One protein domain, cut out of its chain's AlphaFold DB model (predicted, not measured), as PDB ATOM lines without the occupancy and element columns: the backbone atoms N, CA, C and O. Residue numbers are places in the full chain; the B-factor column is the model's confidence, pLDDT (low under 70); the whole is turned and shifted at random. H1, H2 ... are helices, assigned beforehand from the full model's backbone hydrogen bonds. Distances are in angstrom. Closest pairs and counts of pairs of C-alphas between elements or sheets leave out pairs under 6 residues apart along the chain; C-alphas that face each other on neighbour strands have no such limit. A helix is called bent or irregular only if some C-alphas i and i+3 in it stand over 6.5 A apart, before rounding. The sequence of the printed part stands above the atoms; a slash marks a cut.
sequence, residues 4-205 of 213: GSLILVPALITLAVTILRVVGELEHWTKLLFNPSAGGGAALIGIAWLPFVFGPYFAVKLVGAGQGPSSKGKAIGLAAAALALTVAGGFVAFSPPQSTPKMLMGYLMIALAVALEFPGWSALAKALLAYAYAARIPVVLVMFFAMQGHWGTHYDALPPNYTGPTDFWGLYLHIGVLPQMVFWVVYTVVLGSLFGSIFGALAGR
ATOM      1  N   GLY A   4      53.986  32.922 -51.163       67.88
ATOM      2  CA  GLY A   4      53.955  33.552 -49.835       67.88
ATOM      3  C   GLY A   4      52.971  34.724 -49.733       67.88
ATOM      4  O   GLY A   4      52.154  34.765 -48.819       67.88
ATOM      5  N   SER A   5      52.966  35.628 -50.720       83.25
ATOM      6  CA  SER A   5      52.016  36.756 -50.758       83.25
ATOM      7  C   SER A   5      50.558  36.315 -50.928       83.25
ATOM      8  O   SER A   5      49.647  37.005 -50.482       83.25
ATOM      9  N   LEU A   6      50.329  35.159 -51.564       92.62
ATOM     10  CA  LEU A   6      48.989  34.632 -51.811       92.62
ATOM     11  C   LEU A   6      48.376  34.019 -50.544       92.62
ATOM     12  O   LEU A   6      47.178  34.183 -50.318       92.62
ATOM     13  N   ILE A   7      49.188  33.330 -49.733       95.69
ATOM     14  CA  ILE A   7      48.709  32.564 -48.574       95.69
ATOM     15  C   ILE A   7      48.768  33.328 -47.251       95.69
ATOM     16  O   ILE A   7      48.092  32.911 -46.318       95.69
ATOM     17  N   LEU A   8      49.536  34.421 -47.153       96.06
ATOM     18  CA  LEU A   8      49.747  35.133 -45.886       96.06
ATOM     19  C   LEU A   8      48.428  35.569 -45.236       96.06
ATOM     20  O   LEU A   8      48.174  35.243 -44.082       96.06
ATOM     21  N   VAL A   9      47.573  36.275 -45.982       96.94
ATOM     22  CA  VAL A   9      46.293  36.766 -45.448       96.94
ATOM     23  C   VAL A   9      45.374  35.602 -45.043       96.94
ATOM     24  O   VAL A   9      44.923  35.598 -43.900       96.94
ATOM     25  N   PRO A  10      45.141  34.575 -45.888       97.88
ATOM     26  CA  PRO A  10      44.420  33.375 -45.463       97.88
ATOM     27  C   PRO A  10      45.011  32.693 -44.227       97.88
ATOM     28  O   PRO A  10      44.255  32.307 -43.345       97.88
ATOM     29  N   ALA A  11      46.336  32.581 -44.116       97.94
ATOM     30  CA  ALA A  11      46.987  31.975 -42.955       97.94
ATOM     31  C   ALA A  11      46.743  32.779 -41.666       97.94
ATOM     32  O   ALA A  11      46.445  32.188 -40.631       97.94
ATOM     33  N   LEU A  12      46.798  34.115 -41.731       98.12
ATOM     34  CA  LEU A  12      46.486  34.988 -40.594       98.12
ATOM     35  C   LEU A  12      45.013  34.890 -40.179       98.12
ATOM     36  O   LEU A  12      44.721  34.821 -38.987       98.12
ATOM     37  N   ILE A  13      44.089  34.828 -41.143       98.38
ATOM     38  CA  ILE A  13      42.662  34.613 -40.857       98.38
ATOM     39  C   ILE A  13      42.461  33.256 -40.177       98.38
ATOM     40  O   ILE A  13      41.775  33.170 -39.165       98.38
ATOM     41  N   THR A  14      43.090  32.200 -40.690       98.31
ATOM     42  CA  THR A  14      43.020  30.860 -40.095       98.31
ATOM     43  C   THR A  14      43.579  30.844 -38.677       98.31
ATOM     44  O   THR A  14      42.955  30.261 -37.795       98.31
ATOM     45  N   LEU A  15      44.701  31.522 -38.426       98.31
ATOM     46  CA  LEU A  15      45.246  31.673 -37.080       98.31
ATOM     47  C   LEU A  15      44.251  32.379 -36.149       98.31
ATOM     48  O   LEU A  15      44.008  31.895 -35.047       98.31
ATOM     49  N   ALA A  16      43.631  33.470 -36.603       98.44
ATOM     50  CA  ALA A  16      42.618  34.182 -35.829       98.44
ATOM     51  C   ALA A  16      41.401  33.294 -35.514       98.44
ATOM     52  O   ALA A  16      40.930  33.295 -34.381       98.44
ATOM     53  N   VAL A  17      40.931  32.489 -36.475       98.44
ATOM     54  CA  VAL A  17      39.843  31.520 -36.253       98.44
ATOM     55  C   VAL A  17      40.255  30.445 -35.246       98.44
ATOM     56  O   VAL A  17      39.453  30.104 -34.384       98.44
ATOM     57  N   THR A  18      41.489  29.935 -35.306       98.12
ATOM     58  CA  THR A  18      42.012  28.971 -34.322       98.12
ATOM     59  C   THR A  18      42.056  29.572 -32.918       98.12
ATOM     60  O   THR A  18      41.570  28.948 -31.982       98.12
ATOM     61  N   ILE A  19      42.573  30.796 -32.761       98.25
ATOM     62  CA  ILE A  19      42.620  31.484 -31.460       98.25
ATOM     63  C   ILE A  19      41.206  31.728 -30.935       98.25
ATOM     64  O   ILE A  19      40.908  31.379 -29.798       98.25
ATOM     65  N   LEU A  20      40.319  32.270 -31.773       98.44
ATOM     66  CA  LEU A  20      38.919  32.492 -31.416       98.44
ATOM     67  C   LEU A  20      38.249  31.189 -30.979       98.44
ATOM     68  O   LEU A  20      37.485  31.184 -30.020       98.44
ATOM     69  N   ARG A  21      38.548  30.084 -31.671       97.75
ATOM     70  CA  ARG A  21      38.015  28.768 -31.343       97.75
ATOM     71  C   ARG A  21      38.491  28.281 -29.974       97.75
ATOM     72  O   ARG A  21      37.655  27.844 -29.193       97.75
ATOM     73  N   VAL A  22      39.784  28.396 -29.668       97.81
ATOM     74  CA  VAL A  22      40.329  28.064 -28.338       97.81
ATOM     75  C   VAL A  22      39.663  28.911 -27.254       97.81
ATOM     76  O   VAL A  22      39.127  28.364 -26.297       97.81
ATOM     77  N   VAL A  23      39.644  30.236 -27.426       98.25
ATOM     78  CA  VAL A  23      39.070  31.170 -26.445       98.25
ATOM     79  C   VAL A  23      37.595  30.870 -26.202       98.25
ATOM     80  O   VAL A  23      37.180  30.758 -25.057       98.25
ATOM     81  N   GLY A  24      36.802  30.680 -27.257       97.88
ATOM     82  CA  GLY A  24      35.378  30.412 -27.092       97.88
ATOM     83  C   GLY A  24      35.072  29.081 -26.402       97.88
ATOM     84  O   GLY A  24      34.057  28.981 -25.719       97.88
ATOM     85  N   GLU A  25      35.932  28.066 -26.534       97.69
ATOM     86  CA  GLU A  25      35.783  26.812 -25.779       97.69
ATOM     87  C   GLU A  25      36.154  26.975 -24.300       97.69
ATOM     88  O   GLU A  25      35.420  26.480 -23.441       97.69
ATOM     89  N   LEU A  26      37.239  27.703 -24.010       97.69
ATOM     90  CA  LEU A  26      37.676  28.019 -22.644       97.69
ATOM     91  C   LEU A  26      36.644  28.871 -21.893       97.69
ATOM     92  O   LEU A  26      36.345  28.601 -20.737       97.69
ATOM     93  N   GLU A  27      36.045  29.845 -22.574       98.06
ATOM     94  CA  GLU A  27      34.980  30.701 -22.035       98.06
ATOM     95  C   GLU A  27      33.592  30.035 -22.081       98.06
ATOM     96  O   GLU A  27      32.574  30.669 -21.795       98.06
ATOM     97  N   HIS A  28      33.527  28.758 -22.473       96.38
ATOM     98  CA  HIS A  28      32.304  27.955 -22.522       96.38
ATOM     99  C   HIS A  28      31.156  28.611 -23.303       96.38
ATOM    100  O   HIS A  28      29.979  28.509 -22.940       96.38
ATOM    101  N   TRP A  29      31.489  29.276 -24.409       97.50
ATOM    102  CA  TRP A  29      30.498  29.828 -25.321       97.50
ATOM    103  C   TRP A  29      29.645  28.719 -25.954       97.50
ATOM    104  O   TRP A  29      29.883  27.521 -25.795       97.50
ATOM    105  N   THR A  30      28.595  29.116 -26.678       96.38
ATOM    106  CA  THR A  30      27.612  28.166 -27.217       96.38
ATOM    107  C   THR A  30      28.258  27.018 -28.000       96.38
ATOM    108  O   THR A  30      29.034  27.228 -28.936       96.38
ATOM    109  N   LYS A  31      27.866  25.782 -27.667       94.31
ATOM    110  CA  LYS A  31      28.373  24.555 -28.305       94.31
ATOM    111  C   LYS A  31      28.080  24.492 -29.805       94.31
ATOM    112  O   LYS A  31      28.769  23.780 -30.520       94.31
ATOM    113  N   LEU A  32      27.096  25.243 -30.303       94.50
ATOM    114  CA  LEU A  32      26.866  25.362 -31.747       94.50
ATOM    115  C   LEU A  32      28.088  25.966 -32.468       94.50
ATOM    116  O   LEU A  32      28.409  25.593 -33.595       94.50
ATOM    117  N   LEU A  33      28.772  26.900 -31.807       94.81
ATOM    118  CA  LEU A  33      29.913  27.627 -32.354       94.81
ATOM    119  C   LEU A  33      31.257  27.081 -31.842       94.81
ATOM    120  O   LEU A  33      32.213  27.061 -32.615       94.81
ATOM    121  N   PHE A  34      31.310  26.589 -30.598       96.50
ATOM    122  CA  PHE A  34      32.528  26.200 -29.870       96.50
ATOM    123  C   PHE A  34      32.330  24.862 -29.122       96.50
ATOM    124  O   PHE A  34      32.255  24.822 -27.899       96.50
ATOM    125  N   ASN A  35      32.151  23.748 -29.843       94.50
ATOM    126  CA  ASN A  35      31.946  22.427 -29.224       94.50
ATOM    127  C   ASN A  35      33.283  21.769 -28.814       94.50
ATOM    128  O   ASN A  35      34.049  21.416 -29.715       94.50
ATOM    129  N   PRO A  36      33.520  21.494 -27.517       94.94
ATOM    130  CA  PRO A  36      34.771  20.903 -27.034       94.94
ATOM    131  C   PRO A  36      34.860  19.376 -27.222       94.94
ATOM    132  O   PRO A  36      35.834  18.753 -26.817       94.94
ATOM    133  N   SER A  37      33.848  18.729 -27.805       93.00
ATOM    134  CA  SER A  37      33.868  17.276 -28.029       93.00
ATOM    135  C   SER A  37      34.938  16.888 -29.054       93.00
ATOM    136  O   SER A  37      35.230  17.662 -29.967       93.00
ATOM    137  N   ALA A  38      35.472  15.664 -28.967       88.12
ATOM    138  CA  ALA A  38      36.464  15.162 -29.920       88.12
ATOM    139  C   ALA A  38      36.003  15.329 -31.381       88.12
ATOM    140  O   ALA A  38      34.849  15.071 -31.731       88.12
ATOM    141  N   GLY A  39      36.907  15.810 -32.237       83.44
ATOM    142  CA  GLY A  39      36.583  16.179 -33.620       83.44
ATOM    143  C   GLY A  39      35.796  17.492 -33.772       83.44
ATOM    144  O   GLY A  39      35.404  17.839 -34.884       83.44
ATOM    145  N   GLY A  40      35.559  18.235 -32.686       81.44
ATOM    146  CA  GLY A  40      34.967  19.575 -32.689       81.44
ATOM    147  C   GLY A  40      33.460  19.627 -32.961       81.44
ATOM    148  O   GLY A  40      32.922  20.721 -33.145       81.44
ATOM    149  N   GLY A  41      32.777  18.474 -33.023       85.88
ATOM    150  CA  GLY A  41      31.312  18.363 -33.081       85.88
ATOM    151  C   GLY A  41      30.630  19.128 -34.222       85.88
ATOM    152  O   GLY A  41      29.523  19.619 -34.028       85.88
ATOM    153  N   ALA A  42      31.303  19.282 -35.369       88.31
ATOM    154  CA  ALA A  42      30.847  20.089 -36.511       88.31
ATOM    155  C   ALA A  42      30.520  21.559 -36.175       88.31
ATOM    156  O   ALA A  42      29.749  22.209 -36.880       88.31
ATOM    157  N   ALA A  43      31.105  22.102 -35.108       92.62
ATOM    158  CA  ALA A  43      30.823  23.470 -34.707       92.62
ATOM    159  C   ALA A  43      31.287  24.496 -35.758       92.62
ATOM    160  O   ALA A  43      32.286  24.307 -36.462       92.62
ATOM    161  N   LEU A  44      30.530  25.590 -35.868       94.25
ATOM    162  CA  LEU A  44      30.618  26.500 -37.015       94.25
ATOM    163  C   LEU A  44      31.913  27.322 -37.044       94.25
ATOM    164  O   LEU A  44      32.419  27.627 -38.124       94.25
ATOM    165  N   ILE A  45      32.483  27.660 -35.884       95.31
ATOM    166  CA  ILE A  45      33.765  28.371 -35.820       95.31
ATOM    167  C   ILE A  45      34.886  27.342 -35.855       95.31
ATOM    168  O   ILE A  45      35.355  26.870 -34.829       95.31
ATOM    169  N   GLY A  46      35.299  26.943 -37.052       93.44
ATOM    170  CA  GLY A  46      36.334  25.931 -37.215       93.44
ATOM    171  C   GLY A  46      37.057  26.054 -38.542       93.44
ATOM    172  O   GLY A  46      36.469  26.355 -39.580       93.44
ATOM    173  N   ILE A  47      38.354  25.763 -38.531       96.38
ATOM    174  CA  ILE A  47      39.181  25.877 -39.736       96.38
ATOM    175  C   ILE A  47      38.916  24.748 -40.747       96.38
ATOM    176  O   ILE A  47      39.400  24.807 -41.875       96.38
ATOM    177  N   ALA A  48      38.120  23.738 -40.372       96.00
ATOM    178  CA  ALA A  48      37.634  22.689 -41.269       96.00
ATOM    179  C   ALA A  48      36.755  23.240 -42.409       96.00
ATOM    180  O   ALA A  48      36.701  22.640 -43.475       96.00
ATOM    181  N   TRP A  49      36.131  24.409 -42.227       97.44
ATOM    182  CA  TRP A  49      35.281  25.047 -43.240       97.44
ATOM    183  C   TRP A  49      36.062  25.917 -44.238       97.44
ATOM    184  O   TRP A  49      35.599  26.210 -45.339       97.44
ATOM    185  N   LEU A  50      37.276  26.336 -43.884       97.69
ATOM    186  CA  LEU A  50      38.058  27.276 -44.687       97.69
ATOM    187  C   LEU A  50      38.516  26.751 -46.064       97.69
ATOM    188  O   LEU A  50      38.642  27.581 -46.965       97.69
ATOM    189  N   PRO A  51      38.720  25.439 -46.315       98.06
ATOM    190  CA  PRO A  51      39.023  24.941 -47.659       98.06
ATOM    191  C   PRO A  51      37.946  25.288 -48.699       98.06
ATOM    192  O   PRO A  51      38.287  25.591 -49.843       98.06
ATOM    193  N   PHE A  52      36.668  25.327 -48.299       97.81
ATOM    194  CA  PHE A  52      35.551  25.698 -49.181       97.81
ATOM    195  C   PHE A  52      35.593  27.170 -49.612       97.81
ATOM    196  O   PHE A  52      35.022  27.525 -50.639       97.81
ATOM    197  N   VAL A  53      36.286  28.023 -48.852       98.00
ATOM    198  CA  VAL A  53      36.436  29.458 -49.133       98.00
ATOM    199  C   VAL A  53      37.776  29.737 -49.809       98.00
ATOM    200  O   VAL A  53      37.839  30.345 -50.881       98.00
ATOM    201  N   PHE A  54      38.871  29.272 -49.204       98.31
ATOM    202  CA  PHE A  54      40.212  29.603 -49.666       98.31
ATOM    203  C   PHE A  54      40.658  28.804 -50.891       98.31
ATOM    204  O   PHE A  54      41.427  29.335 -51.687       98.31
ATOM    205  N   GLY A  55      40.116  27.604 -51.123       98.00
ATOM    206  CA  GLY A  55      40.304  26.885 -52.386       98.00
ATOM    207  C   GLY A  55      39.863  27.712 -53.600       98.00
ATOM    208  O   GLY A  55      40.698  28.040 -54.450       98.00
ATOM    209  N   PRO A  56      38.584  28.136 -53.666       98.19
ATOM    210  CA  PRO A  56      38.096  29.070 -54.681       98.19
ATOM    211  C   PRO A  56      38.880  30.383 -54.756       98.19
ATOM    212  O   PRO A  56      39.234  30.814 -55.854       98.19
ATOM    213  N   TYR A  57      39.197  31.002 -53.614       97.56
ATOM    214  CA  TYR A  57      39.990  32.236 -53.580       97.56
ATOM    215  C   TYR A  57      41.348  32.070 -54.282       97.56
ATOM    216  O   TYR A  57      41.683  32.860 -55.171       97.56
ATOM    217  N   PHE A  58      42.114  31.028 -53.937       97.94
ATOM    218  CA  PHE A  58      43.408  30.756 -54.561       97.94
ATOM    219  C   PHE A  58      43.261  30.475 -56.051       97.94
ATOM    220  O   PHE A  58      43.987  31.055 -56.857       97.94
ATOM    221  N   ALA A  59      42.288  29.647 -56.432       97.38
ATOM    222  CA  ALA A  59      42.044  29.309 -57.825       97.38
ATOM    223  C   ALA A  59      41.737  30.546 -58.682       97.38
ATOM    224  O   ALA A  59      42.327  30.718 -59.749       97.38
ATOM    225  N   VAL A  60      40.871  31.446 -58.206       95.62
ATOM    226  CA  VAL A  60      40.522  32.681 -58.927       95.62
ATOM    227  C   VAL A  60      41.738  33.599 -59.072       95.62
ATOM    228  O   VAL A  60      41.987  34.114 -60.165       95.62
ATOM    229  N   LYS A  61      42.531  33.777 -58.008       95.50
ATOM    230  CA  LYS A  61      43.759  34.591 -58.056       95.50
ATOM    231  C   LYS A  61      44.797  34.008 -59.019       95.50
ATOM    232  O   LYS A  61      45.397  34.759 -59.786       95.50
ATOM    233  N   LEU A  62      44.977  32.687 -59.024       95.94
ATOM    234  CA  LEU A  62      45.912  31.997 -59.916       95.94
ATOM    235  C   LEU A  62      45.468  32.065 -61.382       95.94
ATOM    236  O   LEU A  62      46.286  32.371 -62.246       95.94
ATOM    237  N   VAL A  63      44.178  31.862 -61.672       95.06
ATOM    238  CA  VAL A  63      43.622  32.032 -63.030       95.06
ATOM    239  C   VAL A  63      43.815  33.462 -63.522       95.06
ATOM    240  O   VAL A  63      44.269  33.658 -64.648       95.06
ATOM    241  N   GLY A  64      43.533  34.462 -62.681       92.38
ATOM    242  CA  GLY A  64      43.758  35.872 -63.014       92.38
ATOM    243  C   GLY A  64      45.226  36.202 -63.306       92.38
ATOM    244  O   GLY A  64      45.504  37.082 -64.114       92.38
ATOM    245  N   ALA A  65      46.158  35.458 -62.707       93.06
ATOM    246  CA  ALA A  65      47.595  35.565 -62.946       93.06
ATOM    247  C   ALA A  65      48.104  34.694 -64.117       93.06
ATOM    248  O   ALA A  65      49.314  34.544 -64.276       93.06
ATOM    249  N   GLY A  66      47.213  34.083 -64.909       93.12
ATOM    250  CA  GLY A  66      47.586  33.210 -66.029       93.12
ATOM    251  C   GLY A  66      48.107  31.829 -65.614       93.12
ATOM    252  O   GLY A  66      48.589  31.078 -66.453       93.12
ATOM    253  N   GLN A  67      47.988  31.465 -64.336       94.56
ATOM    254  CA  GLN A  67      48.434  30.185 -63.778       94.56
ATOM    255  C   GLN A  67      47.266  29.208 -63.606       94.56
ATOM    256  O   GLN A  67      47.221  28.465 -62.627       94.56
ATOM    257  N   GLY A  68      46.285  29.247 -64.513       93.81
ATOM    258  CA  GLY A  68      45.159  28.310 -64.533       93.81
ATOM    259  C   GLY A  68      45.580  26.874 -64.880       93.81
ATOM    260  O   GLY A  68      46.715  26.646 -65.305       93.81
ATOM    261  N   PRO A  69      44.680  25.886 -64.728       94.81
ATOM    262  CA  PRO A  69      44.971  24.512 -65.117       94.81
ATOM    263  C   PRO A  69      45.054  24.396 -66.644       94.81
ATOM    264  O   PRO A  69      44.282  25.035 -67.360       94.81
ATOM    265  N   SER A  70      45.932  23.524 -67.146       91.62
ATOM    266  CA  SER A  70      46.040  23.238 -68.587       91.62
ATOM    267  C   SER A  70      44.789  22.553 -69.148       91.62
ATOM    268  O   SER A  70      44.445  22.739 -70.311       91.62
ATOM    269  N   SER A  71      44.075  21.792 -68.313       94.94
ATOM    270  CA  SER A  71      42.765  21.225 -68.624       94.94
ATOM    271  C   SER A  71      41.852  21.304 -67.405       94.94
ATOM    272  O   SER A  71      42.125  20.709 -66.362       94.94
ATOM    273  N   LYS A  72      40.729  22.016 -67.558       94.62
ATOM    274  CA  LYS A  72      39.711  22.176 -66.507       94.62
ATOM    275  C   LYS A  72      39.129  20.826 -66.076       94.62
ATOM    276  O   LYS A  72      39.017  20.560 -64.885       94.62
ATOM    277  N   GLY A  73      38.804  19.965 -67.045       95.50
ATOM    278  CA  GLY A  73      38.250  18.634 -66.782       95.50
ATOM    279  C   GLY A  73      39.240  17.729 -66.053       95.50
ATOM    280  O   GLY A  73      38.861  17.063 -65.096       95.50
ATOM    281  N   LYS A  74      40.525  17.771 -66.437       96.94
ATOM    282  CA  LYS A  74      41.582  17.012 -65.753       96.94
ATOM    283  C   LYS A  74      41.768  17.476 -64.307       96.94
ATOM    284  O   LYS A  74      41.877  16.635 -63.424       96.94
ATOM    285  N   ALA A  75      41.780  18.789 -64.064       97.44
ATOM    286  CA  ALA A  75      41.912  19.344 -62.716       97.44
ATOM    287  C   ALA A  75      40.758  18.905 -61.799       97.44
ATOM    288  O   ALA A  75      41.002  18.397 -60.711       97.44
ATOM    289  N   ILE A  76      39.510  19.017 -62.269       98.19
ATOM    290  CA  ILE A  76      38.329  18.588 -61.505       98.19
ATOM    291  C   ILE A  76      38.323  17.066 -61.303       98.19
ATOM    292  O   ILE A  76      38.112  16.599 -60.188       98.19
ATOM    293  N   GLY A  77      38.571  16.290 -62.364       98.31
ATOM    294  CA  GLY A  77      38.540  14.828 -62.312       98.31
ATOM    295  C   GLY A  77      39.594  14.239 -61.375       98.31
ATOM    296  O   GLY A  77      39.283  13.337 -60.602       98.31
ATOM    297  N   LEU A  78      40.818  14.777 -61.386       98.44
ATOM    298  CA  LEU A  78      41.873  14.329 -60.475       98.44
ATOM    299  C   LEU A  78      41.616  14.749 -59.024       98.44
ATOM    300  O   LEU A  78      41.829  13.928 -58.138       98.44
ATOM    301  N   ALA A  79      41.085  15.951 -58.777       98.31
ATOM    302  CA  ALA A  79      40.687  16.364 -57.428       98.31
ATOM    303  C   ALA A  79      39.536  15.496 -56.876       98.31
ATOM    304  O   ALA A  79      39.523  15.124 -55.704       98.31
ATOM    305  N   ALA A  80      38.580  15.104 -57.727       98.56
ATOM    306  CA  ALA A  80      37.523  14.167 -57.352       98.56
ATOM    307  C   ALA A  80      38.074  12.757 -57.057       98.56
ATOM    308  O   ALA A  80      37.663  12.126 -56.083       98.56
ATOM    309  N   ALA A  81      39.036  12.275 -57.851       98.62
ATOM    310  CA  ALA A  81      39.719  11.007 -57.593       98.62
ATOM    311  C   ALA A  81      40.528  11.043 -56.282       98.62
ATOM    312  O   ALA A  81      40.496  10.085 -55.512       98.62
ATOM    313  N   ALA A  82      41.197  12.161 -55.988       98.56
ATOM    314  CA  ALA A  82      41.898  12.377 -54.725       98.56
ATOM    315  C   ALA A  82      40.940  12.380 -53.528       98.56
ATOM    316  O   ALA A  82      41.251  11.791 -52.490       98.56
ATOM    317  N   LEU A  83      39.746  12.963 -53.676       98.62
ATOM    318  CA  LEU A  83      38.693  12.889 -52.662       98.62
ATOM    319  C   LEU A  83      38.250  11.446 -52.421       98.62
ATOM    320  O   LEU A  83      38.209  11.015 -51.270       98.62
ATOM    321  N   ALA A  84      37.988  10.681 -53.482       98.56
ATOM    322  CA  ALA A  84      37.628   9.271 -53.360       98.56
ATOM    323  C   ALA A  84      38.724   8.455 -52.651       98.56
ATOM    324  O   ALA A  84      38.424   7.685 -51.738       98.56
ATOM    325  N   LEU A  85      39.997   8.669 -53.006       98.56
ATOM    326  CA  LEU A  85      41.131   7.999 -52.366       98.56
ATOM    327  C   LEU A  85      41.292   8.403 -50.893       98.56
ATOM    328  O   LEU A  85      41.566   7.551 -50.050       98.56
ATOM    329  N   THR A  86      41.069   9.677 -50.563       98.38
ATOM    330  CA  THR A  86      41.101  10.178 -49.179       98.38
ATOM    331  C   THR A  86      39.999   9.536 -48.335       98.38
ATOM    332  O   THR A  86      40.263   9.090 -47.221       98.38
ATOM    333  N   VAL A  87      38.776   9.433 -48.870       98.12
ATOM    334  CA  VAL A  87      37.647   8.764 -48.200       98.12
ATOM    335  C   VAL A  87      37.935   7.276 -48.005       98.12
ATOM    336  O   VAL A  87      37.756   6.762 -46.902       98.12
ATOM    337  N   ALA A  88      38.437   6.591 -49.037       98.12
ATOM    338  CA  ALA A  88      38.820   5.185 -48.942       98.12
ATOM    339  C   ALA A  88      39.928   4.966 -47.899       98.12
ATOM    340  O   ALA A  88      39.825   4.060 -47.075       98.12
ATOM    341  N   GLY A  89      40.953   5.823 -47.880       97.81
ATOM    342  CA  GLY A  89      42.026   5.767 -46.889       97.81
ATOM    343  C   GLY A  89      41.526   6.017 -45.465       97.81
ATOM    344  O   GLY A  89      41.908   5.289 -44.552       97.81
ATOM    345  N   GLY A  90      40.603   6.964 -45.273       95.81
ATOM    346  CA  GLY A  90      39.936   7.180 -43.987       95.81
ATOM    347  C   GLY A  90      39.125   5.961 -43.537       95.81
ATOM    348  O   GLY A  90      39.234   5.536 -42.388       95.81
ATOM    349  N   PHE A  91      38.372   5.338 -44.446       96.31
ATOM    350  CA  PHE A  91      37.646   4.103 -44.146       96.31
ATOM    351  C   PHE A  91      38.602   2.983 -43.712       96.31
ATOM    352  O   PHE A  91      38.384   2.359 -42.673       96.31
ATOM    353  N   VAL A  92      39.692   2.762 -44.451       96.50
ATOM    354  CA  VAL A  92      40.717   1.765 -44.104       96.50
ATOM    355  C   VAL A  92      41.354   2.066 -42.743       96.50
ATOM    356  O   VAL A  92      41.482   1.148 -41.931       96.50
ATOM    357  N   ALA A  93      41.697   3.329 -42.469       93.31
ATOM    358  CA  ALA A  93      42.364   3.735 -41.234       93.31
ATOM    359  C   ALA A  93      41.486   3.566 -39.985       93.31
ATOM    360  O   ALA A  93      41.987   3.131 -38.948       93.31
ATOM    361  N   PHE A  94      40.199   3.916 -40.067       89.69
ATOM    362  CA  PHE A  94      39.367   4.129 -38.877       89.69
ATOM    363  C   PHE A  94      38.280   3.067 -38.652       89.69
ATOM    364  O   PHE A  94      37.717   3.012 -37.556       89.69
ATOM    365  N   SER A  95      37.995   2.199 -39.632       90.56
ATOM    366  CA  SER A  95      36.927   1.194 -39.500       90.56
ATOM    367  C   SER A  95      37.298   0.053 -38.543       90.56
ATOM    368  O   SER A  95      38.407  -0.483 -38.651       90.56
ATOM    369  N   PRO A  96      36.377  -0.410 -37.676       87.81
ATOM    370  CA  PRO A  96      36.591  -1.584 -36.830       87.81
ATOM    371  C   PRO A  96      36.832  -2.888 -37.628       87.81
ATOM    372  O   PRO A  96      36.356  -3.009 -38.758       87.81
ATOM    373  N   PRO A  97      37.560  -3.877 -37.070       88.62
ATOM    374  CA  PRO A  97      38.452  -3.735 -35.920       88.62
ATOM    375  C   PRO A  97      39.643  -2.836 -36.285       88.62
ATOM    376  O   PRO A  97      40.171  -2.910 -37.401       88.62
ATOM    377  N   GLN A  98      40.044  -1.968 -35.360       84.12
ATOM    378  CA  GLN A  98      41.191  -1.083 -35.551       84.12
ATOM    379  C   GLN A  98      42.493  -1.859 -35.337       84.12
ATOM    380  O   GLN A  98      42.584  -2.713 -34.457       84.12
ATOM    381  N   SER A  99      43.501  -1.583 -36.160       90.19
ATOM    382  CA  SER A  99      44.834  -2.168 -36.028       90.19
ATOM    383  C   SER A  99      45.890  -1.240 -36.621       90.19
ATOM    384  O   SER A  99      45.611  -0.485 -37.557       90.19
ATOM    385  N   THR A 100      47.121  -1.316 -36.112       90.31
ATOM    386  CA  THR A 100      48.241  -0.494 -36.598       90.31
ATOM    387  C   THR A 100      48.473  -0.631 -38.110       90.31
ATOM    388  O   THR A 100      48.599   0.402 -38.767       90.31
ATOM    389  N   PRO A 101      48.457  -1.837 -38.724       94.38
ATOM    390  CA  PRO A 101      48.637  -1.962 -40.172       94.38
ATOM    391  C   PRO A 101      47.540  -1.269 -40.989       94.38
ATOM    392  O   PRO A 101      47.845  -0.603 -41.978       94.38
ATOM    393  N   LYS A 102      46.272  -1.379 -40.568       94.94
ATOM    394  CA  LYS A 102      45.147  -0.699 -41.230       94.94
ATOM    395  C   LYS A 102      45.283   0.816 -41.134       94.94
ATOM    396  O   LYS A 102      45.133   1.507 -42.136       94.94
ATOM    397  N   MET A 103      45.635   1.318 -39.953       93.38
ATOM    398  CA  MET A 103      45.894   2.738 -39.741       93.38
ATOM    399  C   MET A 103      47.007   3.245 -40.669       93.38
ATOM    400  O   MET A 103      46.789   4.199 -41.411       93.38
ATOM    401  N   LEU A 104      48.171   2.585 -40.683       95.19
ATOM    402  CA  LEU A 104      49.302   2.977 -41.532       95.19
ATOM    403  C   LEU A 104      48.947   2.938 -43.024       95.19
ATOM    404  O   LEU A 104      49.263   3.879 -43.748       95.19
ATOM    405  N   MET A 105      48.246   1.892 -43.473       97.31
ATOM    406  CA  MET A 105      47.780   1.782 -44.857       97.31
ATOM    407  C   MET A 105      46.821   2.919 -45.221       97.31
ATOM    408  O   MET A 105      46.984   3.563 -46.256       97.31
ATOM    409  N   GLY A 106      45.842   3.209 -44.364       97.75
ATOM    410  CA  GLY A 106      44.882   4.278 -44.613       97.75
ATOM    411  C   GLY A 106      45.538   5.661 -44.661       97.75
ATOM    412  O   GLY A 106      45.271   6.430 -45.584       97.75
ATOM    413  N   TYR A 107      46.467   5.959 -43.746       97.19
ATOM    414  CA  TYR A 107      47.251   7.199 -43.790       97.19
ATOM    415  C   TYR A 107      48.146   7.293 -45.028       97.19
ATOM    416  O   TYR A 107      48.274   8.381 -45.590       97.19
ATOM    417  N   LEU A 108      48.729   6.182 -45.488       97.75
ATOM    418  CA  LEU A 108      49.490   6.149 -46.736       97.75
ATOM    419  C   LEU A 108      48.596   6.483 -47.937       97.75
ATOM    420  O   LEU A 108      48.957   7.336 -48.744       97.75
ATOM    421  N   MET A 109      47.411   5.873 -48.035       98.44
ATOM    422  CA  MET A 109      46.432   6.178 -49.088       98.44
ATOM    423  C   MET A 109      46.032   7.658 -49.079       98.44
ATOM    424  O   MET A 109      46.026   8.300 -50.128       98.44
ATOM    425  N   ILE A 110      45.754   8.208 -47.892       98.31
ATOM    426  CA  ILE A 110      45.456   9.632 -47.707       98.31
ATOM    427  C   ILE A 110      46.635  10.486 -48.195       98.31
ATOM    428  O   ILE A 110      46.444  11.366 -49.028       98.31
ATOM    429  N   ALA A 111      47.862  10.213 -47.746       97.69
ATOM    430  CA  ALA A 111      49.042  10.986 -48.137       97.69
ATOM    431  C   ALA A 111      49.272  10.974 -49.661       97.69
ATOM    432  O   ALA A 111      49.577  12.009 -50.256       97.69
ATOM    433  N   LEU A 112      49.065   9.820 -50.305       97.62
ATOM    434  CA  LEU A 112      49.203   9.659 -51.754       97.62
ATOM    435  C   LEU A 112      48.144  10.429 -52.556       97.62
ATOM    436  O   LEU A 112      48.411  10.788 -53.703       97.62
ATOM    437  N   ALA A 113      46.982  10.748 -51.977       98.19
ATOM    438  CA  ALA A 113      45.937  11.507 -52.667       98.19
ATOM    439  C   ALA A 113      46.419  12.888 -53.137       98.19
ATOM    440  O   ALA A 113      46.058  13.327 -54.227       98.19
ATOM    441  N   VAL A 114      47.316  13.536 -52.386       96.56
ATOM    442  CA  VAL A 114      47.895  14.840 -52.762       96.56
ATOM    443  C   VAL A 114      48.699  14.762 -54.063       96.56
ATOM    444  O   VAL A 114      48.767  15.744 -54.802       96.56
ATOM    445  N   ALA A 115      49.279  13.606 -54.399       97.06
ATOM    446  CA  ALA A 115      50.045  13.451 -55.636       97.06
ATOM    447  C   ALA A 115      49.174  13.639 -56.890       97.06
ATOM    448  O   ALA A 115      49.665  14.136 -57.904       97.06
ATOM    449  N   LEU A 116      47.879  13.310 -56.816       97.00
ATOM    450  CA  LEU A 116      46.925  13.473 -57.920       97.00
ATOM    451  C   LEU A 116      46.641  14.949 -58.242       97.00
ATOM    452  O   LEU A 116      46.267  15.280 -59.367       97.00
ATOM    453  N   GLU A 117      46.889  15.850 -57.295       97.12
ATOM    454  CA  GLU A 117      46.611  17.281 -57.437       97.12
ATOM    455  C   GLU A 117      47.613  17.981 -58.363       97.12
ATOM    456  O   GLU A 117      47.265  18.897 -59.116       97.12
ATOM    457  N   PHE A 118      48.872  17.530 -58.369       97.38
ATOM    458  CA  PHE A 118      49.939  18.180 -59.132       97.38
ATOM    459  C   PHE A 118      49.755  18.079 -60.658       97.38
ATOM    460  O   PHE A 118      49.891  19.111 -61.326       97.38
ATOM    461  N   PRO A 119      49.414  16.909 -61.242       97.31
ATOM    462  CA  PRO A 119      49.136  16.797 -62.674       97.31
ATOM    463  C   PRO A 119      47.837  17.481 -63.116       97.31
ATOM    464  O   PRO A 119      47.664  17.701 -64.320       97.31
ATOM    465  N   GLY A 120      46.919  17.753 -62.180       95.12
ATOM    466  CA  GLY A 120      45.667  18.468 -62.425       95.12
ATOM    467  C   GLY A 120      45.877  19.978 -62.462       95.12
ATOM    468  O   GLY A 120      45.556  20.624 -63.461       95.12
ATOM    469  N   TRP A 121      46.457  20.535 -61.394       97.69
ATOM    470  CA  TRP A 121      46.754  21.962 -61.284       97.69
ATOM    471  C   TRP A 121      47.884  22.244 -60.279       97.69
ATOM    472  O   TRP A 121      47.661  22.686 -59.153       97.69
ATOM    473  N   SER A 122      49.133  22.072 -60.719       97.12
ATOM    474  CA  SER A 122      50.331  22.223 -59.875       97.12
ATOM    475  C   SER A 122      50.406  23.539 -59.080       97.12
ATOM    476  O   SER A 122      50.795  23.527 -57.914       97.12
ATOM    477  N   ALA A 123      50.024  24.678 -59.669       97.19
ATOM    478  CA  ALA A 123      50.058  25.968 -58.970       97.19
ATOM    479  C   ALA A 123      49.068  26.025 -57.791       97.19
ATOM    480  O   ALA A 123      49.436  26.475 -56.705       97.19
ATOM    481  N   LEU A 124      47.844  25.520 -57.984       97.88
ATOM    482  CA  LEU A 124      46.835  25.447 -56.928       97.88
ATOM    483  C   LEU A 124      47.243  24.440 -55.847       97.88
ATOM    484  O   LEU A 124      47.193  24.780 -54.667       97.88
ATOM    485  N   ALA A 125      47.743  23.265 -56.242       97.88
ATOM    486  CA  ALA A 125      48.246  22.250 -55.317       97.88
ATOM    487  C   ALA A 125      49.358  22.802 -54.405       97.88
ATOM    488  O   ALA A 125      49.303  22.642 -53.189       97.88
ATOM    489  N   LYS A 126      50.336  23.529 -54.968       98.00
ATOM    490  CA  LYS A 126      51.417  24.172 -54.195       98.00
ATOM    491  C   LYS A 126      50.889  25.223 -53.219       98.00
ATOM    492  O   LYS A 126      51.332  25.257 -52.073       98.00
ATOM    493  N   ALA A 127      49.966  26.079 -53.663       98.19
ATOM    494  CA  ALA A 127      49.378  27.111 -52.812       98.19
ATOM    495  C   ALA A 127      48.592  26.495 -51.647       98.19
ATOM    496  O   ALA A 127      48.788  26.890 -50.499       98.19
ATOM    497  N   LEU A 128      47.761  25.491 -51.933       98.56
ATOM    498  CA  LEU A 128      46.973  24.786 -50.929       98.56
ATOM    499  C   LEU A 128      47.833  23.990 -49.960       98.56
ATOM    500  O   LEU A 128      47.537  24.003 -48.775       98.56
ATOM    501  N   LEU A 129      48.899  23.336 -50.425       98.31
ATOM    502  CA  LEU A 129      49.798  22.587 -49.553       98.31
ATOM    503  C   LEU A 129      50.541  23.523 -48.590       98.31
ATOM    504  O   LEU A 129      50.586  23.265 -47.389       98.31
ATOM    505  N   ALA A 130      51.061  24.644 -49.096       98.38
ATOM    506  CA  ALA A 130      51.711  25.653 -48.264       98.38
ATOM    507  C   ALA A 130      50.731  26.271 -47.250       98.38
ATOM    508  O   ALA A 130      51.048  26.385 -46.068       98.38
ATOM    509  N   TYR A 131      49.521  26.616 -47.698       98.56
ATOM    510  CA  TYR A 131      48.456  27.112 -46.828       98.56
ATOM    511  C   TYR A 131      48.027  26.069 -45.782       98.56
ATOM    512  O   TYR A 131      47.857  26.413 -44.616       98.56
ATOM    513  N   ALA A 132      47.888  24.800 -46.168       98.44
ATOM    514  CA  ALA A 132      47.497  23.725 -45.269       98.44
ATOM    515  C   ALA A 132      48.510  23.576 -44.131       98.44
ATOM    516  O   ALA A 132      48.114  23.591 -42.973       98.44
ATOM    517  N   TYR A 133      49.812  23.538 -44.420       98.31
ATOM    518  CA  TYR A 133      50.818  23.505 -43.356       98.31
ATOM    519  C   TYR A 133      50.807  24.773 -42.494       98.31
ATOM    520  O   TYR A 133      50.844  24.665 -41.269       98.31
ATOM    521  N   ALA A 134      50.668  25.957 -43.100       98.12
ATOM    522  CA  ALA A 134      50.544  27.209 -42.351       98.12
ATOM    523  C   ALA A 134      49.325  27.218 -41.407       98.12
ATOM    524  O   ALA A 134      49.386  27.805 -40.332       98.12
ATOM    525  N   ALA A 135      48.239  26.538 -41.780       98.19
ATOM    526  CA  ALA A 135      47.046  26.386 -40.955       98.19
ATOM    527  C   ALA A 135      47.192  25.326 -39.848       98.19
ATOM    528  O   ALA A 135      46.618  25.490 -38.773       98.19
ATOM    529  N   ARG A 136      47.930  24.232 -40.095       98.25
ATOM    530  CA  ARG A 136      48.013  23.078 -39.177       98.25
ATOM    531  C   ARG A 136      49.125  23.185 -38.146       98.25
ATOM    532  O   ARG A 136      48.923  22.719 -37.030       98.25
ATOM    533  N   ILE A 137      50.245  23.832 -38.464       98.38
ATOM    534  CA  ILE A 137      51.340  24.021 -37.500       98.38
ATOM    535  C   ILE A 137      50.848  24.743 -36.229       98.38
ATOM    536  O   ILE A 137      51.086  24.218 -35.143       98.38
ATOM    537  N   PRO A 138      50.091  25.859 -36.308       98.56
ATOM    538  CA  PRO A 138      49.516  26.479 -35.115       98.56
ATOM    539  C   PRO A 138      48.596  25.545 -34.323       98.56
ATOM    540  O   PRO A 138      48.637  25.552 -33.100       98.56
ATOM    541  N   VAL A 139      47.797  24.711 -34.999       98.31
ATOM    542  CA  VAL A 139      46.906  23.753 -34.324       98.31
ATOM    543  C   VAL A 139      47.698  22.696 -33.566       98.31
ATOM    544  O   VAL A 139      47.366  22.403 -32.426       98.31
ATOM    545  N   VAL A 140      48.761  22.154 -34.162       98.38
ATOM    546  CA  VAL A 140      49.652  21.194 -33.496       98.38
ATOM    547  C   VAL A 140      50.256  21.804 -32.227       98.38
ATOM    548  O   VAL A 140      50.245  21.163 -31.179       98.38
ATOM    549  N   LEU A 141      50.694  23.066 -32.285       98.56
ATOM    550  CA  LEU A 141      51.195  23.788 -31.110       98.56
ATOM    551  C   LEU A 141      50.107  24.005 -30.048       98.56
ATOM    552  O   LEU A 141      50.363  23.810 -28.866       98.56
ATOM    553  N   VAL A 142      48.887  24.369 -30.452       98.44
ATOM    554  CA  VAL A 142      47.747  24.488 -29.529       98.44
ATOM    555  C   VAL A 142      47.455  23.149 -28.855       98.44
ATOM    556  O   VAL A 142      47.308  23.115 -27.640       98.44
ATOM    557  N   MET A 143      47.428  22.045 -29.609       98.44
ATOM    558  CA  MET A 143      47.198  20.706 -29.056       98.44
ATOM    559  C   MET A 143      48.284  20.308 -28.058       98.44
ATOM    560  O   MET A 143      47.965  19.722 -27.031       98.44
ATOM    561  N   PHE A 144      49.547  20.667 -28.311       98.50
ATOM    562  CA  PHE A 144      50.632  20.433 -27.358       98.50
ATOM    563  C   PHE A 144      50.331  21.075 -25.997       98.50
ATOM    564  O   PHE A 144      50.349  20.391 -24.975       98.50
ATOM    565  N   PHE A 145      49.999  22.370 -25.982       98.44
ATOM    566  CA  PHE A 145      49.708  23.090 -24.740       98.44
ATOM    567  C   PHE A 145      48.387  22.657 -24.097       98.44
ATOM    568  O   PHE A 145      48.338  22.505 -22.879       98.44
ATOM    569  N   ALA A 146      47.348  22.399 -24.893       98.12
ATOM    570  CA  ALA A 146      46.061  21.920 -24.399       98.12
ATOM    571  C   ALA A 146      46.183  20.555 -23.713       98.12
ATOM    572  O   ALA A 146      45.634  20.364 -22.632       98.12
ATOM    573  N   MET A 147      46.950  19.626 -24.295       97.62
ATOM    574  CA  MET A 147      47.171  18.297 -23.717       97.62
ATOM    575  C   MET A 147      48.016  18.346 -22.442       97.62
ATOM    576  O   MET A 147      47.737  17.596 -21.512       97.62
ATOM    577  N   GLN A 148      49.032  19.216 -22.376       96.75
ATOM    578  CA  GLN A 148      49.820  19.408 -21.150       96.75
ATOM    579  C   GLN A 148      49.024  20.101 -20.042       96.75
ATOM    580  O   GLN A 148      49.188  19.783 -18.868       96.75
ATOM    581  N   GLY A 149      48.203  21.081 -20.415       96.69
ATOM    582  CA  GLY A 149      47.446  21.912 -19.486       96.69
ATOM    583  C   GLY A 149      46.064  21.374 -19.132       96.69
ATOM    584  O   GLY A 149      45.403  21.990 -18.303       96.69
ATOM    585  N   HIS A 150      45.622  20.278 -19.758       96.19
ATOM    586  CA  HIS A 150      44.283  19.700 -19.602       96.19
ATOM    587  C   HIS A 150      43.172  20.751 -19.723       96.19
ATOM    588  O   HIS A 150      42.341  20.915 -18.829       96.19
ATOM    589  N   TRP A 151      43.191  21.508 -20.819       97.44
ATOM    590  CA  TRP A 151      42.293  22.648 -21.017       97.44
ATOM    591  C   TRP A 151      40.810  22.265 -21.142       97.44
ATOM    592  O   TRP A 151      39.956  23.141 -21.026       97.44
ATOM    593  N   GLY A 152      40.482  20.990 -21.374       95.69
ATOM    594  CA  GLY A 152      39.096  20.535 -21.520       95.69
ATOM    595  C   GLY A 152      38.447  21.018 -22.821       95.69
ATOM    596  O   GLY A 152      37.228  21.179 -22.901       95.69
ATOM    597  N   THR A 153      39.271  21.270 -23.832       97.19
ATOM    598  CA  THR A 153      38.888  21.719 -25.173       97.19
ATOM    599  C   THR A 153      38.825  20.529 -26.130       97.19
ATOM    600  O   THR A 153      39.236  19.412 -25.809       97.19
ATOM    601  N   HIS A 154      38.381  20.744 -27.368       96.44
ATOM    602  CA  HIS A 154      38.463  19.670 -28.366       96.44
ATOM    603  C   HIS A 154      39.908  19.332 -28.771       96.44
ATOM    604  O   HIS A 154      40.131  18.301 -29.409       96.44
ATOM    605  N   TYR A 155      40.883  20.188 -28.437       97.00
ATOM    606  CA  TYR A 155      42.298  19.997 -28.763       97.00
ATOM    607  C   TYR A 155      42.987  18.950 -27.877       97.00
ATOM    608  O   TYR A 155      44.018  18.411 -28.275       97.00
ATOM    609  N   ASP A 156      42.413  18.633 -26.719       96.50
ATOM    610  CA  ASP A 156      42.862  17.596 -25.784       96.50
ATOM    611  C   ASP A 156      41.815  16.484 -25.575       96.50
ATOM    612  O   ASP A 156      42.016  15.564 -24.782       96.50
ATOM    613  N   ALA A 157      40.717  16.514 -26.337       94.88
ATOM    614  CA  ALA A 157      39.662  15.512 -26.275       94.88
ATOM    615  C   ALA A 157      40.042  14.208 -26.996       94.88
ATOM    616  O   ALA A 157      40.388  14.192 -28.182       94.88
ATOM    617  N   LEU A 158      39.890  13.084 -26.293       92.88
ATOM    618  CA  LEU A 158      40.069  11.751 -26.865       92.88
ATOM    619  C   LEU A 158      38.836  11.317 -27.669       92.88
ATOM    620  O   LEU A 158      37.704  11.584 -27.253       92.88
ATOM    621  N   PRO A 159      39.017  10.605 -28.796       88.31
ATOM    622  CA  PRO A 159      37.894  10.011 -29.504       88.31
ATOM    623  C   PRO A 159      37.214   8.928 -28.644       88.31
ATOM    624  O   PRO A 159      37.856   8.321 -27.779       88.31
ATOM    625  N   PRO A 160      35.925   8.630 -28.890       84.94
ATOM    626  CA  PRO A 160      35.242   7.535 -28.210       84.94
ATOM    627  C   PRO A 160      35.982   6.206 -28.407       84.94
ATOM    628  O   PRO A 160      36.419   5.900 -29.516       84.94
ATOM    629  N   ASN A 161      36.074   5.398 -27.346       84.62
ATOM    630  CA  ASN A 161      36.731   4.083 -27.356       84.62
ATOM    631  C   ASN A 161      38.221   4.120 -27.758       84.62
ATOM    632  O   ASN A 161      38.711   3.184 -28.387       84.62
ATOM    633  N   TYR A 162      38.940   5.194 -27.423       88.62
ATOM    634  CA  TYR A 162      40.376   5.294 -27.673       88.62
ATOM    635  C   TYR A 162      41.163   4.175 -26.968       88.62
ATOM    636  O   TYR A 162      41.069   4.008 -25.755       88.62
ATOM    637  N   THR A 163      41.964   3.433 -27.735       87.69
ATOM    638  CA  THR A 163      42.808   2.318 -27.258       87.69
ATOM    639  C   THR A 163      44.293   2.504 -27.595       87.69
ATOM    640  O   THR A 163      45.076   1.560 -27.501       87.69
ATOM    641  N   GLY A 164      44.685   3.705 -28.033       89.06
ATOM    642  CA  GLY A 164      46.063   4.024 -28.408       89.06
ATOM    643  C   GLY A 164      46.975   4.337 -27.211       89.06
ATOM    644  O   GLY A 164      46.596   4.117 -26.059       89.06
ATOM    645  N   PRO A 165      48.186   4.866 -27.470       93.50
ATOM    646  CA  PRO A 165      49.136   5.248 -26.425       93.50
ATOM    647  C   PRO A 165      48.555   6.252 -25.424       93.50
ATOM    648  O   PRO A 165      47.815   7.161 -25.811       93.50
ATOM    649  N   THR A 166      48.922   6.106 -24.152       93.50
ATOM    650  CA  THR A 166      48.452   6.956 -23.044       93.50
ATOM    651  C   THR A 166      49.548   7.823 -22.432       93.50
ATOM    652  O   THR A 166      49.233   8.773 -21.717       93.50
ATOM    653  N   ASP A 167      50.823   7.538 -22.708       95.75
ATOM    654  CA  ASP A 167      51.912   8.442 -22.354       95.75
ATOM    655  C   ASP A 167      51.828   9.727 -23.193       95.75
ATOM    656  O   ASP A 167      51.328   9.715 -24.319       95.75
ATOM    657  N   PHE A 168      52.323  10.844 -22.654       96.62
ATOM    658  CA  PHE A 168      52.167  12.154 -23.290       96.62
ATOM    659  C   PHE A 168      52.688  12.189 -24.734       96.62
ATOM    660  O   PHE A 168      51.994  12.677 -25.623       96.62
ATOM    661  N   TRP A 169      53.893  11.669 -24.986       97.50
ATOM    662  CA  TRP A 169      54.500  11.744 -26.315       97.50
ATOM    663  C   TRP A 169      53.805  10.822 -27.307       97.50
ATOM    664  O   TRP A 169      53.505  11.252 -28.421       97.50
ATOM    665  N   GLY A 170      53.499   9.590 -26.904       96.75
ATOM    666  CA  GLY A 170      52.718   8.660 -27.707       96.75
ATOM    667  C   GLY A 170      51.352   9.240 -28.065       96.75
ATOM    668  O   GLY A 170      50.977   9.248 -29.237       96.75
ATOM    669  N   LEU A 171      50.643   9.794 -27.080       95.62
ATOM    670  CA  LEU A 171      49.332  10.406 -27.272       95.62
ATOM    671  C   LEU A 171      49.401  11.635 -28.186       95.62
ATOM    672  O   LEU A 171      48.648  11.724 -29.156       95.62
ATOM    673  N   TYR A 172      50.318  12.567 -27.922       97.75
ATOM    674  CA  TYR A 172      50.469  13.792 -28.706       97.75
ATOM    675  C   TYR A 172      50.870  13.501 -30.156       97.75
ATOM    676  O   TYR A 172      50.318  14.095 -31.084       97.75
ATOM    677  N   LEU A 173      51.782  12.553 -30.389       97.12
ATOM    678  CA  LEU A 173      52.156  12.150 -31.744       97.12
ATOM    679  C   LEU A 173      50.994  11.462 -32.473       97.12
ATOM    680  O   LEU A 173      50.788  11.711 -33.663       97.12
ATOM    681  N   HIS A 174      50.222  10.632 -31.769       94.38
ATOM    682  CA  HIS A 174      49.146   9.832 -32.347       94.38
ATOM    683  C   HIS A 174      47.851  10.622 -32.603       94.38
ATOM    684  O   HIS A 174      47.250  10.473 -33.664       94.38
ATOM    685  N   ILE A 175      47.427  11.474 -31.665       93.88
ATOM    686  CA  ILE A 175      46.176  12.253 -31.740       93.88
ATOM    687  C   ILE A 175      46.414  13.680 -32.243       93.88
ATOM    688  O   ILE A 175      45.582  14.225 -32.969       93.88
ATOM    689  N   GLY A 176      47.547  14.289 -31.892       95.56
ATOM    690  CA  GLY A 176      47.900  15.646 -32.301       95.56
ATOM    691  C   GLY A 176      48.600  15.691 -33.651       95.56
ATOM    692  O   GLY A 176      48.046  16.161 -34.641       95.56
ATOM    693  N   VAL A 177      49.835  15.199 -33.712       97.81
ATOM    694  CA  VAL A 177      50.717  15.431 -34.865       97.81
ATOM    695  C   VAL A 177      50.261  14.666 -36.104       97.81
ATOM    696  O   VAL A 177      50.066  15.276 -37.156       97.81
ATOM    697  N   LEU A 178      50.073  13.346 -36.010       95.88
ATOM    698  CA  LEU A 178      49.782  12.504 -37.174       95.88
ATOM    699  C   LEU A 178      48.494  12.929 -37.914       95.88
ATOM    700  O   LEU A 178      48.551  13.130 -39.134       95.88
ATOM    701  N   PRO A 179      47.342  13.144 -37.247       95.38
ATOM    702  CA  PRO A 179      46.134  13.574 -37.938       95.38
ATOM    703  C   PRO A 179      46.263  14.995 -38.489       95.38
ATOM    704  O   PRO A 179      45.813  15.248 -39.605       95.38
ATOM    705  N   GLN A 180      46.879  15.926 -37.750       97.81
ATOM    706  CA  GLN A 180      46.986  17.321 -38.189       97.81
ATOM    707  C   GLN A 180      47.936  17.491 -39.374       97.81
ATOM    708  O   GLN A 180      47.621  18.252 -40.286       97.81
ATOM    709  N   MET A 181      49.057  16.767 -39.389       98.00
ATOM    710  CA  MET A 181      50.102  16.908 -40.409       98.00
ATOM    711  C   MET A 181      49.897  16.010 -41.629       98.00
ATOM    712  O   MET A 181      50.485  16.277 -42.674       98.00
ATOM    713  N   VAL A 182      49.048  14.982 -41.529       97.12
ATOM    714  CA  VAL A 182      48.694  14.119 -42.663       97.12
ATOM    715  C   VAL A 182      47.233  14.316 -43.040       97.12
ATOM    716  O   VAL A 182      46.943  15.005 -44.014       97.12
ATOM    717  N   PHE A 183      46.296  13.767 -42.262       96.88
ATOM    718  CA  PHE A 183      44.877  13.742 -42.631       96.88
ATOM    719  C   PHE A 183      44.310  15.137 -42.915       96.88
ATOM    720  O   PHE A 183      43.745  15.376 -43.982       96.88
ATOM    721  N   TRP A 184      44.505  16.087 -42.002       97.88
ATOM    722  CA  TRP A 184      43.941  17.426 -42.133       97.88
ATOM    723  C   TRP A 184      44.654  18.300 -43.170       97.88
ATOM    724  O   TRP A 184      44.021  19.186 -43.760       97.88
ATOM    725  N   VAL A 185      45.945  18.057 -43.431       98.56
ATOM    726  CA  VAL A 185      46.653  18.670 -44.565       98.56
ATOM    727  C   VAL A 185      46.028  18.193 -45.870       98.56
ATOM    728  O   VAL A 185      45.584  19.023 -46.664       98.56
ATOM    729  N   VAL A 186      45.909  16.876 -46.060       98.56
ATOM    730  CA  VAL A 186      45.320  16.294 -47.273       98.56
ATOM    731  C   VAL A 186      43.877  16.748 -47.458       98.56
ATOM    732  O   VAL A 186      43.532  17.213 -48.539       98.56
ATOM    733  N   TYR A 187      43.057  16.714 -46.407       98.31
ATOM    734  CA  TYR A 187      41.681  17.221 -46.434       98.31
ATOM    735  C   TYR A 187      41.604  18.658 -46.974       98.31
ATOM    736  O   TYR A 187      40.791  18.965 -47.845       98.31
ATOM    737  N   THR A 188      42.489  19.534 -46.484       98.56
ATOM    738  CA  THR A 188      42.547  20.945 -46.894       98.56
ATOM    739  C   THR A 188      42.928  21.081 -48.363       98.56
ATOM    740  O   THR A 188      42.311  21.863 -49.087       98.56
ATOM    741  N   VAL A 189      43.928  20.317 -48.806       98.75
ATOM    742  CA  VAL A 189      44.399  20.334 -50.193       98.75
ATOM    743  C   VAL A 189      43.330  19.793 -51.133       98.75
ATOM    744  O   VAL A 189      42.963  20.477 -52.076       98.75
ATOM    745  N   VAL A 190      42.781  18.615 -50.861       98.62
ATOM    746  CA  VAL A 190      41.845  17.929 -51.758       98.62
ATOM    747  C   VAL A 190      40.530  18.696 -51.899       98.62
ATOM    748  O   VAL A 190      40.082  18.961 -53.015       98.62
ATOM    749  N   LEU A 191      39.916  19.132 -50.791       98.50
ATOM    750  CA  LEU A 191      38.696  19.940 -50.885       98.50
ATOM    751  C   LEU A 191      38.976  21.315 -51.486       98.50
ATOM    752  O   LEU A 191      38.227  21.772 -52.350       98.50
ATOM    753  N   GLY A 192      40.074  21.957 -51.085       98.50
ATOM    754  CA  GLY A 192      40.480  23.226 -51.675       98.50
ATOM    755  C   GLY A 192      40.691  23.117 -53.187       98.50
ATOM    756  O   GLY A 192      40.269  24.002 -53.929       98.50
ATOM    757  N   SER A 193      41.279  22.015 -53.655       98.38
ATOM    758  CA  SER A 193      41.514  21.724 -55.067       98.38
ATOM    759  C   SER A 193      40.226  21.444 -55.819       98.38
ATOM    760  O   SER A 193      40.055  21.959 -56.924       98.38
ATOM    761  N   LEU A 194      39.308  20.662 -55.248       98.44
ATOM    762  CA  LEU A 194      38.038  20.328 -55.890       98.44
ATOM    763  C   LEU A 194      37.192  21.588 -56.098       98.44
ATOM    764  O   LEU A 194      36.836  21.925 -57.230       98.44
ATOM    765  N   PHE A 195      36.934  22.333 -55.022       98.31
ATOM    766  CA  PHE A 195      36.156  23.570 -55.090       98.31
ATOM    767  C   PHE A 195      36.905  24.656 -55.869       98.31
ATOM    768  O   PHE A 195      36.316  25.335 -56.710       98.31
ATOM    769  N   GLY A 196      38.217  24.772 -55.671       97.81
ATOM    770  CA  GLY A 196      39.069  25.676 -56.438       97.81
ATOM    771  C   GLY A 196      39.010  25.408 -57.939       97.81
ATOM    772  O   GLY A 196      38.794  26.330 -58.721       97.81
ATOM    773  N   SER A 197      39.116  24.150 -58.365       97.56
ATOM    774  CA  SER A 197      39.057  23.766 -59.780       97.56
ATOM    775  C   SER A 197      37.694  24.056 -60.406       97.56
ATOM    776  O   SER A 197      37.639  24.567 -61.527       97.56
ATOM    777  N   ILE A 198      36.601  23.816 -59.674       96.38
ATOM    778  CA  ILE A 198      35.241  24.159 -60.117       96.38
ATOM    779  C   ILE A 198      35.116  25.677 -60.324       96.38
ATOM    780  O   ILE A 198      34.755  26.128 -61.411       96.38
ATOM    781  N   PHE A 199      35.477  26.487 -59.326       95.31
ATOM    782  CA  PHE A 199      35.372  27.949 -59.420       95.31
ATOM    783  C   PHE A 199      36.344  28.550 -60.445       95.31
ATOM    784  O   PHE A 199      35.972  29.451 -61.199       95.31
ATOM    785  N   GLY A 200      37.568  28.029 -60.540       92.38
ATOM    786  CA  GLY A 200      38.550  28.439 -61.544       92.38
ATOM    787  C   GLY A 200      38.073  28.160 -62.972       92.38
ATOM    788  O   GLY A 200      38.241  28.997 -63.866       92.38
ATOM    789  N   ALA A 201      37.396  27.027 -63.191       90.50
ATOM    790  CA  ALA A 201      36.791  26.698 -64.477       90.50
ATOM    791  C   ALA A 201      35.701  27.704 -64.887       90.50
ATOM    792  O   ALA A 201      35.641  28.073 -66.070       90.50
ATOM    793  N   LEU A 202      34.896  28.167 -63.920       89.81
ATOM    794  CA  LEU A 202      33.849  29.181 -64.099       89.81
ATOM    795  C   LEU A 202      34.430  30.582 -64.336       89.81
ATOM    796  O   LEU A 202      34.003  31.273 -65.261       89.81
ATOM    797  N   ALA A 203      35.442  30.989 -63.567       82.44
ATOM    798  CA  ALA A 203      36.087  32.298 -63.700       82.44
ATOM    799  C   ALA A 203      36.743  32.489 -65.079       82.44
ATOM    800  O   ALA A 203      36.652  33.562 -65.677       82.44
ATOM    801  N   GLY A 204      37.328  31.426 -65.639       66.38
ATOM    802  CA  GLY A 204      37.930  31.446 -66.973       66.38
ATOM    803  C   GLY A 204      36.943  31.498 -68.148       66.38
ATOM    804  O   GLY A 204      37.394  31.427 -69.285       66.38
ATOM    805  N   ARG A 205      35.618  31.555 -67.929       60.72
ATOM    806  CA  ARG A 205      34.619  31.705 -69.012       60.72
ATOM    807  C   ARG A 205      34.350  33.167 -69.408       60.72
ATOM    808  O   ARG A 205      33.799  33.396 -70.475       60.72
TER     809      ARG A 205
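This is residues 4 to 205 of the 213 residues of an uncharacterized protein of Acidobacteria bacterium (UniProt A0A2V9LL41). An up-and-down bundle, its helices running to and fro side by side, is built round a V made by H5a and H5b, the arms of one bent helix, with H6b packed on both arms. H4 packs on H5a and H6b, H1 on H5b, and H3 on H6b and H5b near the point of the V. The 202 printed residues, all helix in class, have six named helices, H1 to H6, and no named strand. The whole is compact, with a radius of gyration of the C-alphas of 17.4 A and spans of 51 by 38 by 27 A.

Find C-alpha 4 at (53.955, 33.552, -49.835); H1 runs from there to residue 26, 32.2 A, irregular with C-alphas 6 and 9 7.2 A apart. H2, residues 38 to 42, is irregular too, with C-alphas 39 and 42 7.5 A apart. Next come H3, residues 51 to 64, and H4, residues 72 to 94, 33.0 A long. H5, residues 100 to 149, and H6, residues 168 to 203, were each assigned as one helix by hydrogen bonds but are bent: C-alphas 120 and 123 are 9.4 A apart, and 175 and 178 are 6.5 A apart. Their arms are H5a to residue 120, 32.1 A, H5b from 123, 39.8 A, H6a to 175, and H6b from 178, 35.8 A, ending at C-alpha 203 (36.087, 32.298, -63.700).

H5 is the hub, touching four helices. Look at Ile 7 and Tyr 131, the closest C-alphas of H1 and H5b, which touch at 5.7 A. H3 touches H6b at a steep tilt of 48 degrees, closest at the C-alphas of Gly 55 and Gly 192, 3.7 A. The hairpin H4 and H5a touches at the C-alphas of Ala 75 and Gly 120, 3.9 A. H5b touches H6b at Ala 132 and Val 185, their C-alphas 5.2 A apart, and touches H6a with residues 143 to 148 alone. H2 touches no helix. Every O i to N i+4 pair is within hydrogen-bond range in H4 and H6a; the others have 17 of 19 in H1, 0 of 1 in H2 with 0 of 2 O i to N i+3 pairs, 9 of 10 in H3, 10 of 17 in H5a, 21 of 23 in H5b and 20 of 22 in H6b.

The C-alphas of Asp 167 and Arg 205, the two farthest apart, are 54.9 A apart. The printed part has no cut; the links H1 to H2 and H5 to H6 are long. The model's pLDDT is under 70 at residues 4, 204 and 205.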